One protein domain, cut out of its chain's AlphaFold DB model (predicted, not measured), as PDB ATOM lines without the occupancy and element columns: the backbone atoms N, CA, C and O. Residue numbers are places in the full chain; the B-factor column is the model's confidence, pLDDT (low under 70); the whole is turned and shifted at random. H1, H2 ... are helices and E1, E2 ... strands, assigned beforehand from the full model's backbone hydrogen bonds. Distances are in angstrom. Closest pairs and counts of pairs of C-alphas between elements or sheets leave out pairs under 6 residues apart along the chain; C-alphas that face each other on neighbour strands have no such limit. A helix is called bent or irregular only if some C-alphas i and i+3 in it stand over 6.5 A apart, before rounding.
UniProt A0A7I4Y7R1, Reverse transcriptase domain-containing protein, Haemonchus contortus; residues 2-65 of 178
ATOM      1  N   ARG A   2      -5.563  11.325  18.133       39.56
ATOM      2  CA  ARG A   2      -6.283  10.746  19.284       39.56
ATOM      3  C   ARG A   2      -7.198   9.649  18.722       39.56
ATOM      4  O   ARG A   2      -7.928   9.951  17.784       39.56
ATOM      5  N   HIS A   3      -7.099   8.430  19.261       51.38
ATOM      6  CA  HIS A   3      -7.761   7.178  18.841       51.38
ATOM      7  C   HIS A   3      -7.254   6.510  17.552       51.38
ATOM      8  O   HIS A   3      -7.920   6.520  16.523       51.38
ATOM      9  N   LEU A   4      -6.085   5.872  17.635       63.59
ATOM     10  CA  LEU A   4      -5.784   4.697  16.814       63.59
ATOM     11  C   LEU A   4      -5.867   3.492  17.759       63.59
ATOM     12  O   LEU A   4      -5.050   3.370  18.672       63.59
ATOM     13  N   GLU A   5      -6.906   2.669  17.608       65.12
ATOM     14  CA  GLU A   5      -7.208   1.522  18.481       65.12
ATOM     15  C   GLU A   5      -6.310   0.330  18.119       65.12
ATOM     16  O   GLU A   5      -6.750  -0.699  17.606       65.12
ATOM     17  N   TRP A   6      -5.007   0.496  18.338       77.88
ATOM     18  CA  TRP A   6      -3.998  -0.486  17.950       77.88
ATOM     19  C   TRP A   6      -3.670  -1.492  19.042       77.88
ATOM     20  O   TRP A   6      -2.845  -2.349  18.785       77.88
ATOM     21  N   GLU A   7      -4.331  -1.470  20.205       69.81
ATOM     22  CA  GLU A   7      -3.971  -2.253  21.407       69.81
ATOM     23  C   GLU A   7      -3.798  -3.777  21.176       69.81
ATOM     24  O   GLU A   7      -3.137  -4.451  21.965       69.81
ATOM     25  N   HIS A   8      -4.352  -4.319  20.083       74.06
ATOM     26  CA  HIS A   8      -4.293  -5.734  19.687       74.06
ATOM     27  C   HIS A   8      -3.521  -6.015  18.380       74.06
ATOM     28  O   HIS A   8      -3.434  -7.168  17.958       74.06
ATOM     29  N   LEU A   9      -2.999  -4.989  17.705       76.44
ATOM     30  CA  LEU A   9      -2.270  -5.125  16.435       76.44
ATOM     31  C   LEU A   9      -0.764  -5.300  16.687       76.44
ATOM     32  O   LEU A   9      -0.310  -5.237  17.816       76.44
ATOM     33  N   GLY A  10       0.064  -5.514  15.674       76.06
ATOM     34  CA  GLY A  10       1.521  -5.524  15.853       76.06
ATOM     35  C   GLY A  10       2.105  -6.785  16.502       76.06
ATOM     36  O   GLY A  10       1.461  -7.829  16.614       76.06
ATOM     37  N   VAL A  11       3.388  -6.733  16.857       72.06
ATOM     38  CA  VAL A  11       4.146  -7.919  17.293       72.06
ATOM     39  C   VAL A  11       4.135  -8.036  18.812       72.06
ATOM     40  O   VAL A  11       4.555  -7.122  19.518       72.06
ATOM     41  N   LYS A  12       3.690  -9.187  19.327       70.44
ATOM     42  CA  LYS A  12       3.676  -9.469  20.767       70.44
ATOM     43  C   LYS A  12       5.085  -9.785  21.276       70.44
ATOM     44  O   LYS A  12       5.678 -10.788  20.885       70.44
ATOM     45  N   VAL A  13       5.589  -8.965  22.191       59.09
ATOM     46  CA  VAL A  13       6.878  -9.123  22.875       59.09
ATOM     47  C   VAL A  13       6.625  -9.082  24.383       59.09
ATOM     48  O   VAL A  13       6.111  -8.094  24.902       59.09
ATOM     49  N   ASP A  14       6.922 -10.179  25.087       54.75
ATOM     50  CA  ASP A  14       6.777 -10.322  26.550       54.75
ATOM     51  C   ASP A  14       5.423  -9.832  27.112       54.75
ATOM     52  O   ASP A  14       5.335  -9.182  28.153       54.75
ATOM     53  N   GLY A  15       4.334 -10.148  26.400       57.00
ATOM     54  CA  GLY A  15       2.963  -9.843  26.828       57.00
ATOM     55  C   GLY A  15       2.426  -8.475  26.397       57.00
ATOM     56  O   GLY A  15       1.243  -8.221  26.601       57.00
ATOM     57  N   ARG A  16       3.244  -7.629  25.760       58.78
ATOM     58  CA  ARG A  16       2.836  -6.332  25.196       58.78
ATOM     59  C   ARG A  16       2.939  -6.352  23.678       58.78
ATOM     60  O   ARG A  16       3.771  -7.070  23.131       58.78
ATOM     61  N   PHE A  17       2.114  -5.572  22.997       71.62
ATOM     62  CA  PHE A  17       2.184  -5.445  21.548       71.62
ATOM     63  C   PHE A  17       3.034  -4.233  21.145       71.62
ATOM     64  O   PHE A  17       2.889  -3.142  21.692       71.62
ATOM     65  N   LEU A  18       3.958  -4.449  20.211       73.94
ATOM     66  CA  LEU A  18       4.774  -3.413  19.590       73.94
ATOM     67  C   LEU A  18       4.206  -3.103  18.203       73.94
ATOM     68  O   LEU A  18       4.225  -3.959  17.320       73.94
ATOM     69  N   HIS A  19       3.718  -1.876  18.031       77.69
ATOM     70  CA  HIS A  19       2.975  -1.458  16.836       77.69
ATOM     71  C   HIS A  19       3.777  -0.529  15.926       77.69
ATOM     72  O   HIS A  19       3.687  -0.630  14.706       77.69
ATOM     73  N   HIS A  20       4.535   0.407  16.501       72.06
ATOM     74  CA  HIS A  20       5.255   1.410  15.727       72.06
ATOM     75  C   HIS A  20       6.493   1.937  16.455       72.06
ATOM     76  O   HIS A  20       6.556   1.944  17.683       72.06
ATOM     77  N   LEU A  21       7.458   2.407  15.671       71.06
ATOM     78  CA  LEU A  21       8.587   3.224  16.099       71.06
ATOM     79  C   LEU A  21       8.509   4.540  15.329       71.06
ATOM     80  O   LEU A  21       8.142   4.550  14.157       71.06
ATOM     81  N   ARG A  22       8.848   5.653  15.965       66.94
ATOM     82  CA  ARG A  22       8.926   6.956  15.302       66.94
ATOM     83  C   ARG A  22      10.331   7.510  15.479       66.94
ATOM     84  O   ARG A  22      10.996   7.122  16.427       66.94
ATOM     85  N   PHE A  23      10.772   8.389  14.588       56.28
ATOM     86  CA  PHE A  23      11.898   9.296  14.769       56.28
ATOM     87  C   PHE A  23      11.650  10.554  13.935       56.28
ATOM     88  O   PHE A  23      11.609  10.480  12.717       56.28
ATOM     89  N   ALA A  24      11.443  11.705  14.586       72.94
ATOM     90  CA  ALA A  24      11.027  12.946  13.921       72.94
ATOM     91  C   ALA A  24       9.806  12.739  12.990       72.94
ATOM     92  O   ALA A  24       8.698  12.464  13.477       72.94
ATOM     93  N   ASP A  25      10.006  12.860  11.679       70.56
ATOM     94  CA  ASP A  25       8.984  12.668  10.644       70.56
ATOM     95  C   ASP A  25       8.902  11.217  10.137       70.56
ATOM     96  O   ASP A  25       7.914  10.846   9.503       70.56
ATOM     97  N   ASP A  26       9.891  10.381  10.461       70.56
ATOM     98  CA  ASP A  26       9.955   8.982  10.043       70.56
ATOM     99  C   ASP A  26       9.172   8.084  11.003       70.56
ATOM    100  O   ASP A  26       9.323   8.150  12.226       70.56
ATOM    101  N   ILE A  27       8.324   7.217  10.450       76.88
ATOM    102  CA  ILE A  27       7.509   6.266  11.211       76.88
ATOM    103  C   ILE A  27       7.664   4.880  10.599       76.88
ATOM    104  O   ILE A  27       7.516   4.689   9.394       76.88
ATOM    105  N   VAL A  28       7.934   3.905  11.457       81.31
ATOM    106  CA  VAL A  28       8.034   2.489  11.121       81.31
ATOM    107  C   VAL A  28       6.861   1.776  11.770       81.31
ATOM    108  O   VAL A  28       6.721   1.808  12.991       81.31
ATOM    109  N   LEU A  29       6.031   1.112  10.969       82.62
ATOM    110  CA  LEU A  29       4.971   0.233  11.459       82.62
ATOM    111  C   LEU A  29       5.504  -1.199  11.540       82.62
ATOM    112  O   LEU A  29       6.176  -1.671  10.623       82.62
ATOM    113  N   ILE A  30       5.224  -1.884  12.645       81.75
ATOM    114  CA  ILE A  30       5.686  -3.247  12.906       81.75
ATOM    115  C   ILE A  30       4.459  -4.140  13.004       81.75
ATOM    116  O   ILE A  30       3.675  -4.019  13.943       81.75
ATOM    117  N   THR A  31       4.308  -5.061  12.052       82.62
ATOM    118  CA  THR A  31       3.170  -5.983  12.000       82.62
ATOM    119  C   THR A  31       3.617  -7.426  11.765       82.62
ATOM    120  O   THR A  31       4.653  -7.668  11.142       82.62
ATOM    121  N   PRO A  32       2.861  -8.415  12.274       79.81
ATOM    122  CA  PRO A  32       3.167  -9.828  12.076       79.81
ATOM    123  C   PRO A  32       2.730 -10.340  10.695       79.81
ATOM    124  O   PRO A  32       3.219 -11.375  10.248       79.81
ATOM    125  N   ASN A  33       1.798  -9.654  10.027       80.31
ATOM    126  CA  ASN A  33       1.281 -10.026   8.715       80.31
ATOM    127  C   ASN A  33       0.916  -8.787   7.875       80.31
ATOM    128  O   ASN A  33       0.892  -7.656   8.377       80.31
ATOM    129  N   ILE A  34       0.669  -9.021   6.584       79.81
ATOM    130  CA  ILE A  34       0.360  -7.965   5.612       79.81
ATOM    131  C   ILE A  34      -1.019  -7.344   5.849       79.81
ATOM    132  O   ILE A  34      -1.142  -6.131   5.788       79.81
ATOM    133  N   GLU A  35      -2.017  -8.139   6.235       84.88
ATOM    134  CA  GLU A  35      -3.381  -7.657   6.505       84.88
ATOM    135  C   GLU A  35      -3.407  -6.619   7.638       84.88
ATOM    136  O   GLU A  35      -4.037  -5.566   7.530       84.88
ATOM    137  N   GLN A  36      -2.666  -6.866   8.725       85.12
ATOM    138  CA  GLN A  36      -2.504  -5.884   9.794       85.12
ATOM    139  C   GLN A  36      -1.705  -4.665   9.325       85.12
ATOM    140  O   GLN A  36      -2.007  -3.558   9.763       85.12
ATOM    141  N   ALA A  37      -0.713  -4.844   8.445       82.75
ATOM    142  CA  ALA A  37       0.057  -3.731   7.886       82.75
ATOM    143  C   ALA A  37      -0.842  -2.792   7.075       82.75
ATOM    144  O   ALA A  37      -0.814  -1.583   7.291       82.75
ATOM    145  N   GLU A  38      -1.665  -3.351   6.190       84.50
ATOM    146  CA  GLU A  38      -2.611  -2.611   5.355       84.50
ATOM    147  C   GLU A  38      -3.630  -1.860   6.208       84.50
ATOM    148  O   GLU A  38      -3.839  -0.662   6.012       84.50
ATOM    149  N   ARG A  39      -4.204  -2.528   7.215       86.69
ATOM    150  CA  ARG A  39      -5.149  -1.900   8.142       86.69
ATOM    151  C   ARG A  39      -4.510  -0.751   8.920       86.69
ATOM    152  O   ARG A  39      -5.072   0.341   8.968       86.69
ATOM    153  N   MET A  40      -3.332  -0.974   9.506       84.00
ATOM    154  CA  MET A  40      -2.625   0.065  10.258       84.00
ATOM    155  C   MET A  40      -2.223   1.236   9.362       84.00
ATOM    156  O   MET A  40      -2.329   2.382   9.787       84.00
ATOM    157  N   LEU A  41      -1.808   0.971   8.121       84.69
ATOM    158  CA  LEU A  41      -1.451   2.010   7.162       84.69
ATOM    159  C   LEU A  41      -2.669   2.847   6.747       84.69
ATOM    160  O   LEU A  41      -2.572   4.070   6.720       84.69
ATOM    161  N   ALA A  42      -3.813   2.216   6.476       85.50
ATOM    162  CA  ALA A  42      -5.047   2.911   6.111       85.50
ATOM    163  C   ALA A  42      -5.580   3.786   7.258       85.50
ATOM    164  O   ALA A  42      -5.951   4.944   7.052       85.50
ATOM    165  N   GLU A  43      -5.574   3.259   8.486       84.94
ATOM    166  CA  GLU A  43      -5.951   4.025   9.678       84.94
ATOM    167  C   GLU A  43      -4.978   5.192   9.920       84.94
ATOM    168  O   GLU A  43      -5.400   6.304  10.255       84.94
ATOM    169  N   PHE A  44      -3.679   4.970   9.694       83.94
ATOM    170  CA  PHE A  44      -2.642   5.987   9.838       83.94
ATOM    171  C   PHE A  44      -2.762   7.111   8.797       83.94
ATOM    172  O   PHE A  44      -2.694   8.287   9.165       83.94
ATOM    173  N   ASP A  45      -3.005   6.781   7.526       83.81
ATOM    174  CA  ASP A  45      -3.226   7.760   6.454       83.81
ATOM    175  C   ASP A  45      -4.480   8.607   6.720       83.81
ATOM    176  O   ASP A  45      -4.427   9.838   6.693       83.81
ATOM    177  N   SER A  46      -5.586   7.964   7.117       83.62
ATOM    178  CA  SER A  46      -6.820   8.658   7.505       83.62
ATOM    179  C   SER A  46      -6.597   9.619   8.679       83.62
ATOM    180  O   SER A  46      -7.083  10.756   8.674       83.62
ATOM    181  N   ALA A  47      -5.832   9.197   9.691       81.56
ATOM    182  CA  ALA A  47      -5.505  10.034  10.841       81.56
ATOM    183  C   ALA A  47      -4.593  11.217  10.475       81.56
ATOM    184  O   ALA A  47      -4.761  12.301  11.040       81.56
ATOM    185  N   CYS A  48      -3.663  11.034   9.533       78.38
ATOM    186  CA  CYS A  48      -2.833  12.112   8.995       78.38
ATOM    187  C   CYS A  48      -3.675  13.124   8.209       78.38
ATOM    188  O   CYS A  48      -3.574  14.326   8.470       78.38
ATOM    189  N   GLY A  49      -4.577  12.648   7.344       74.56
ATOM    190  CA  GLY A  49      -5.459  13.494   6.537       74.56
ATOM    191  C   GLY A  49      -6.347  14.415   7.376       74.56
ATOM    192  O   GLY A  49      -6.505  15.589   7.049       74.56
ATOM    193  N   LYS A  50      -6.841  13.941   8.529       81.88
ATOM    194  CA  LYS A  50      -7.621  14.757   9.487       81.88
ATOM    195  C   LYS A  50      -6.846  15.943  10.071       81.88
ATOM    196  O   LYS A  50      -7.461  16.884  10.560       81.88
ATOM    197  N   ILE A  51      -5.516  15.884  10.062       79.19
ATOM    198  CA  ILE A  51      -4.619  16.920  10.600       79.19
ATOM    199  C   ILE A  51      -3.960  17.706   9.443       79.19
ATOM    200  O   ILE A  51      -3.121  18.571   9.672       79.19
ATOM    201  N   GLY A  52      -4.347  17.437   8.189       79.81
ATOM    202  CA  GLY A  52      -3.787  18.089   7.002       79.81
ATOM    203  C   GLY A  52      -2.403  17.571   6.593       79.81
ATOM    204  O   GLY A  52      -1.711  18.226   5.819       79.81
ATOM    205  N   LEU A  53      -1.986  16.409   7.103       77.81
ATOM    206  CA  LEU A  53      -0.741  15.742   6.720       77.81
ATOM    207  C   LEU A  53      -1.012  14.663   5.667       77.81
ATOM    208  O   LEU A  53      -2.047  14.001   5.704       77.81
ATOM    209  N   ARG A  54      -0.060  14.455   4.751       77.94
ATOM    210  CA  ARG A  54      -0.144  13.425   3.706       77.94
ATOM    211  C   ARG A  54       1.073  12.512   3.753       77.94
ATOM    212  O   ARG A  54       2.200  13.000   3.844       77.94
ATOM    213  N   LEU A  55       0.854  11.204   3.638       74.44
ATOM    214  CA  LEU A  55       1.949  10.245   3.535       74.44
ATOM    215  C   LEU A  55       2.694  10.402   2.212       74.44
ATOM    216  O   LEU A  55       2.097  10.526   1.139       74.44
ATOM    217  N   ASN A  56       4.021  10.363   2.290       75.44
ATOM    218  CA  ASN A  56       4.870  10.362   1.113       75.44
ATOM    219  C   ASN A  56       5.102   8.920   0.638       75.44
ATOM    220  O   ASN A  56       6.063   8.269   1.041       75.44
ATOM    221  N   LEU A  57       4.235   8.447  -0.259       68.94
ATOM    222  CA  LEU A  57       4.284   7.081  -0.786       68.94
ATOM    223  C   LEU A  57       5.553   6.766  -1.595       68.94
ATOM    224  O   LEU A  57       5.875   5.593  -1.742       68.94
ATOM    225  N   THR A  58       6.289   7.766  -2.102       60.19
ATOM    226  CA  THR A  58       7.569   7.511  -2.789       60.19
ATOM    227  C   THR A  58       8.721   7.278  -1.817       60.19
ATOM    228  O   THR A  58       9.709   6.653  -2.193       60.19
ATOM    229  N   LYS A  59       8.600   7.749  -0.569       58.44
ATOM    230  CA  LYS A  59       9.567   7.490   0.508       58.44
ATOM    231  C   LYS A  59       9.179   6.306   1.399       58.44
ATOM    232  O   LYS A  59      10.053   5.723   2.033       58.44
ATOM    233  N   THR A  60       7.899   5.941   1.456       65.94
ATOM    234  CA  THR A  60       7.434   4.774   2.218       65.94
ATOM    235  C   THR A  60       7.918   3.480   1.568       65.94
ATOM    236  O   THR A  60       7.596   3.197   0.418       65.94
ATOM    237  N   MET A  61       8.646   2.654   2.321       69.75
ATOM    238  CA  MET A  61       9.091   1.336   1.866       69.75
ATOM    239  C   MET A  61       8.472   0.220   2.703       69.75
ATOM    240  O   MET A  61       8.372   0.330   3.924       69.75
ATOM    241  N   PHE A  62       8.116  -0.886   2.049       69.50
ATOM    242  CA  PHE A  62       7.720  -2.119   2.722       69.50
ATOM    243  C   PHE A  62       8.929  -3.048   2.862       69.50
ATOM    244  O   PHE A  62       9.607  -3.351   1.881       69.50
ATOM    245  N   MET A  63       9.193  -3.517   4.080       65.94
ATOM    246  CA  MET A  63      10.289  -4.441   4.368       65.94
ATOM    247  C   MET A  63       9.742  -5.722   4.989       65.94
ATOM    248  O   MET A  63       9.045  -5.681   5.999       65.94
ATOM    249  N   LYS A  64      10.102  -6.872   4.411       61.50
ATOM    250  CA  LYS A  64       9.746  -8.194   4.937       61.50
ATOM    251  C   LYS A  64      10.977  -8.883   5.512       61.50
ATOM    252  O   LYS A  64      11.950  -9.123   4.802       61.50
ATOM    253  N   THR A  65      10.934  -9.244   6.791       58.53
ATOM    254  CA  THR A  65      12.030  -9.961   7.461       58.53
ATOM    255  C   THR A  65      11.891 -11.481   7.288       58.53
ATOM    256  O   THR A  65      11.820 -12.225   8.259       58.53
TER     257      THR A  65
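What this domain is: This is residues 2 to 65 of the 178 residues of the protein "Reverse transcriptase domain-containing protein" of Haemonchus contortus (UniProt A0A7I4Y7R1). Two small strand hairpins, E1 with E2 and E3 with E4, follow each other at a bend where E2 runs on into E3, and one helix, H1, comes near the second hairpin at E4 alone, apart from E1, E2 and E3; after H1 a long tail without a named element, residues 50 to 65, turns back. The printed part has 64 residues, with four named strands and then one named helix along the chain, E1 E2 E3 E4 H1. Each hairpin is an antiparallel sheet of two strands, in the orders E1 - E2 and E3 - E4. The class is mixed, helices and strands, though under half of the residues are in named elements. The whole is compact, with a radius of gyration of the C-alphas of 12.0 A and spans of 35 by 27 by 23 A.

How they stand to each other: E3, residues 20 to 23, and E4, residues 26 to 29, are antiparallel neighbours and form a hairpin, at 169 degrees between their directions. N 21 and O 28 are within hydrogen-bond range at 2.8 A, as are N 26 and O 23 at 2.8 A. E2, residues 16 to 18, runs on into E3 across a break of 1 residue, at 52 degrees, and the two meet only through their link. E1, residues 11 to 13, forms a hairpin with E2, antiparallel at 135 degrees; N 11 and O 18 are within hydrogen-bond range at 2.9 A, and N 13 and O 16 at 2.8 A. H1, residues 34 to 49, follows E4 by a tight link of 4 residues. The closest C-alphas of E4 and H1 are those of Leu 29 and Ala 37, 7.3 A apart, and their centres are 11.7 A apart. H1 is apart from E1, E2 and E3. In H1 every O i to N i+4 pair is within hydrogen-bond range.

Where its parts are: E3 and E4 have 4 residues each and measure 10.4 A and 10.2 A from first to last C-alpha. E1 and E2 have 3 residues each and measure 6.3 A and 6.6 A. E1 begins at C-alpha 11, (4.146, -7.919, 17.293). H1 is 22.3 A long, from C-alpha 34 at (0.360, -7.965, 5.612) to C-alpha 49 at (-5.459, 13.494, 6.537), and is not bent.

The domain as a whole: The two C-alphas farthest apart are those of Asp 14 and Gly 52, at 36.1 A. The printed part has no cut, and the links between the named elements are tight. Residues 50 to 65 hold no named element; their C-alphas lie 11 to 18 A from the mean of all C-alphas. The mean pLDDT of the printed part is 73.3, and it is under 70 at residues 2 to 5, 7, 13 to 16, 22 to 23 and 57 to 65 of this model.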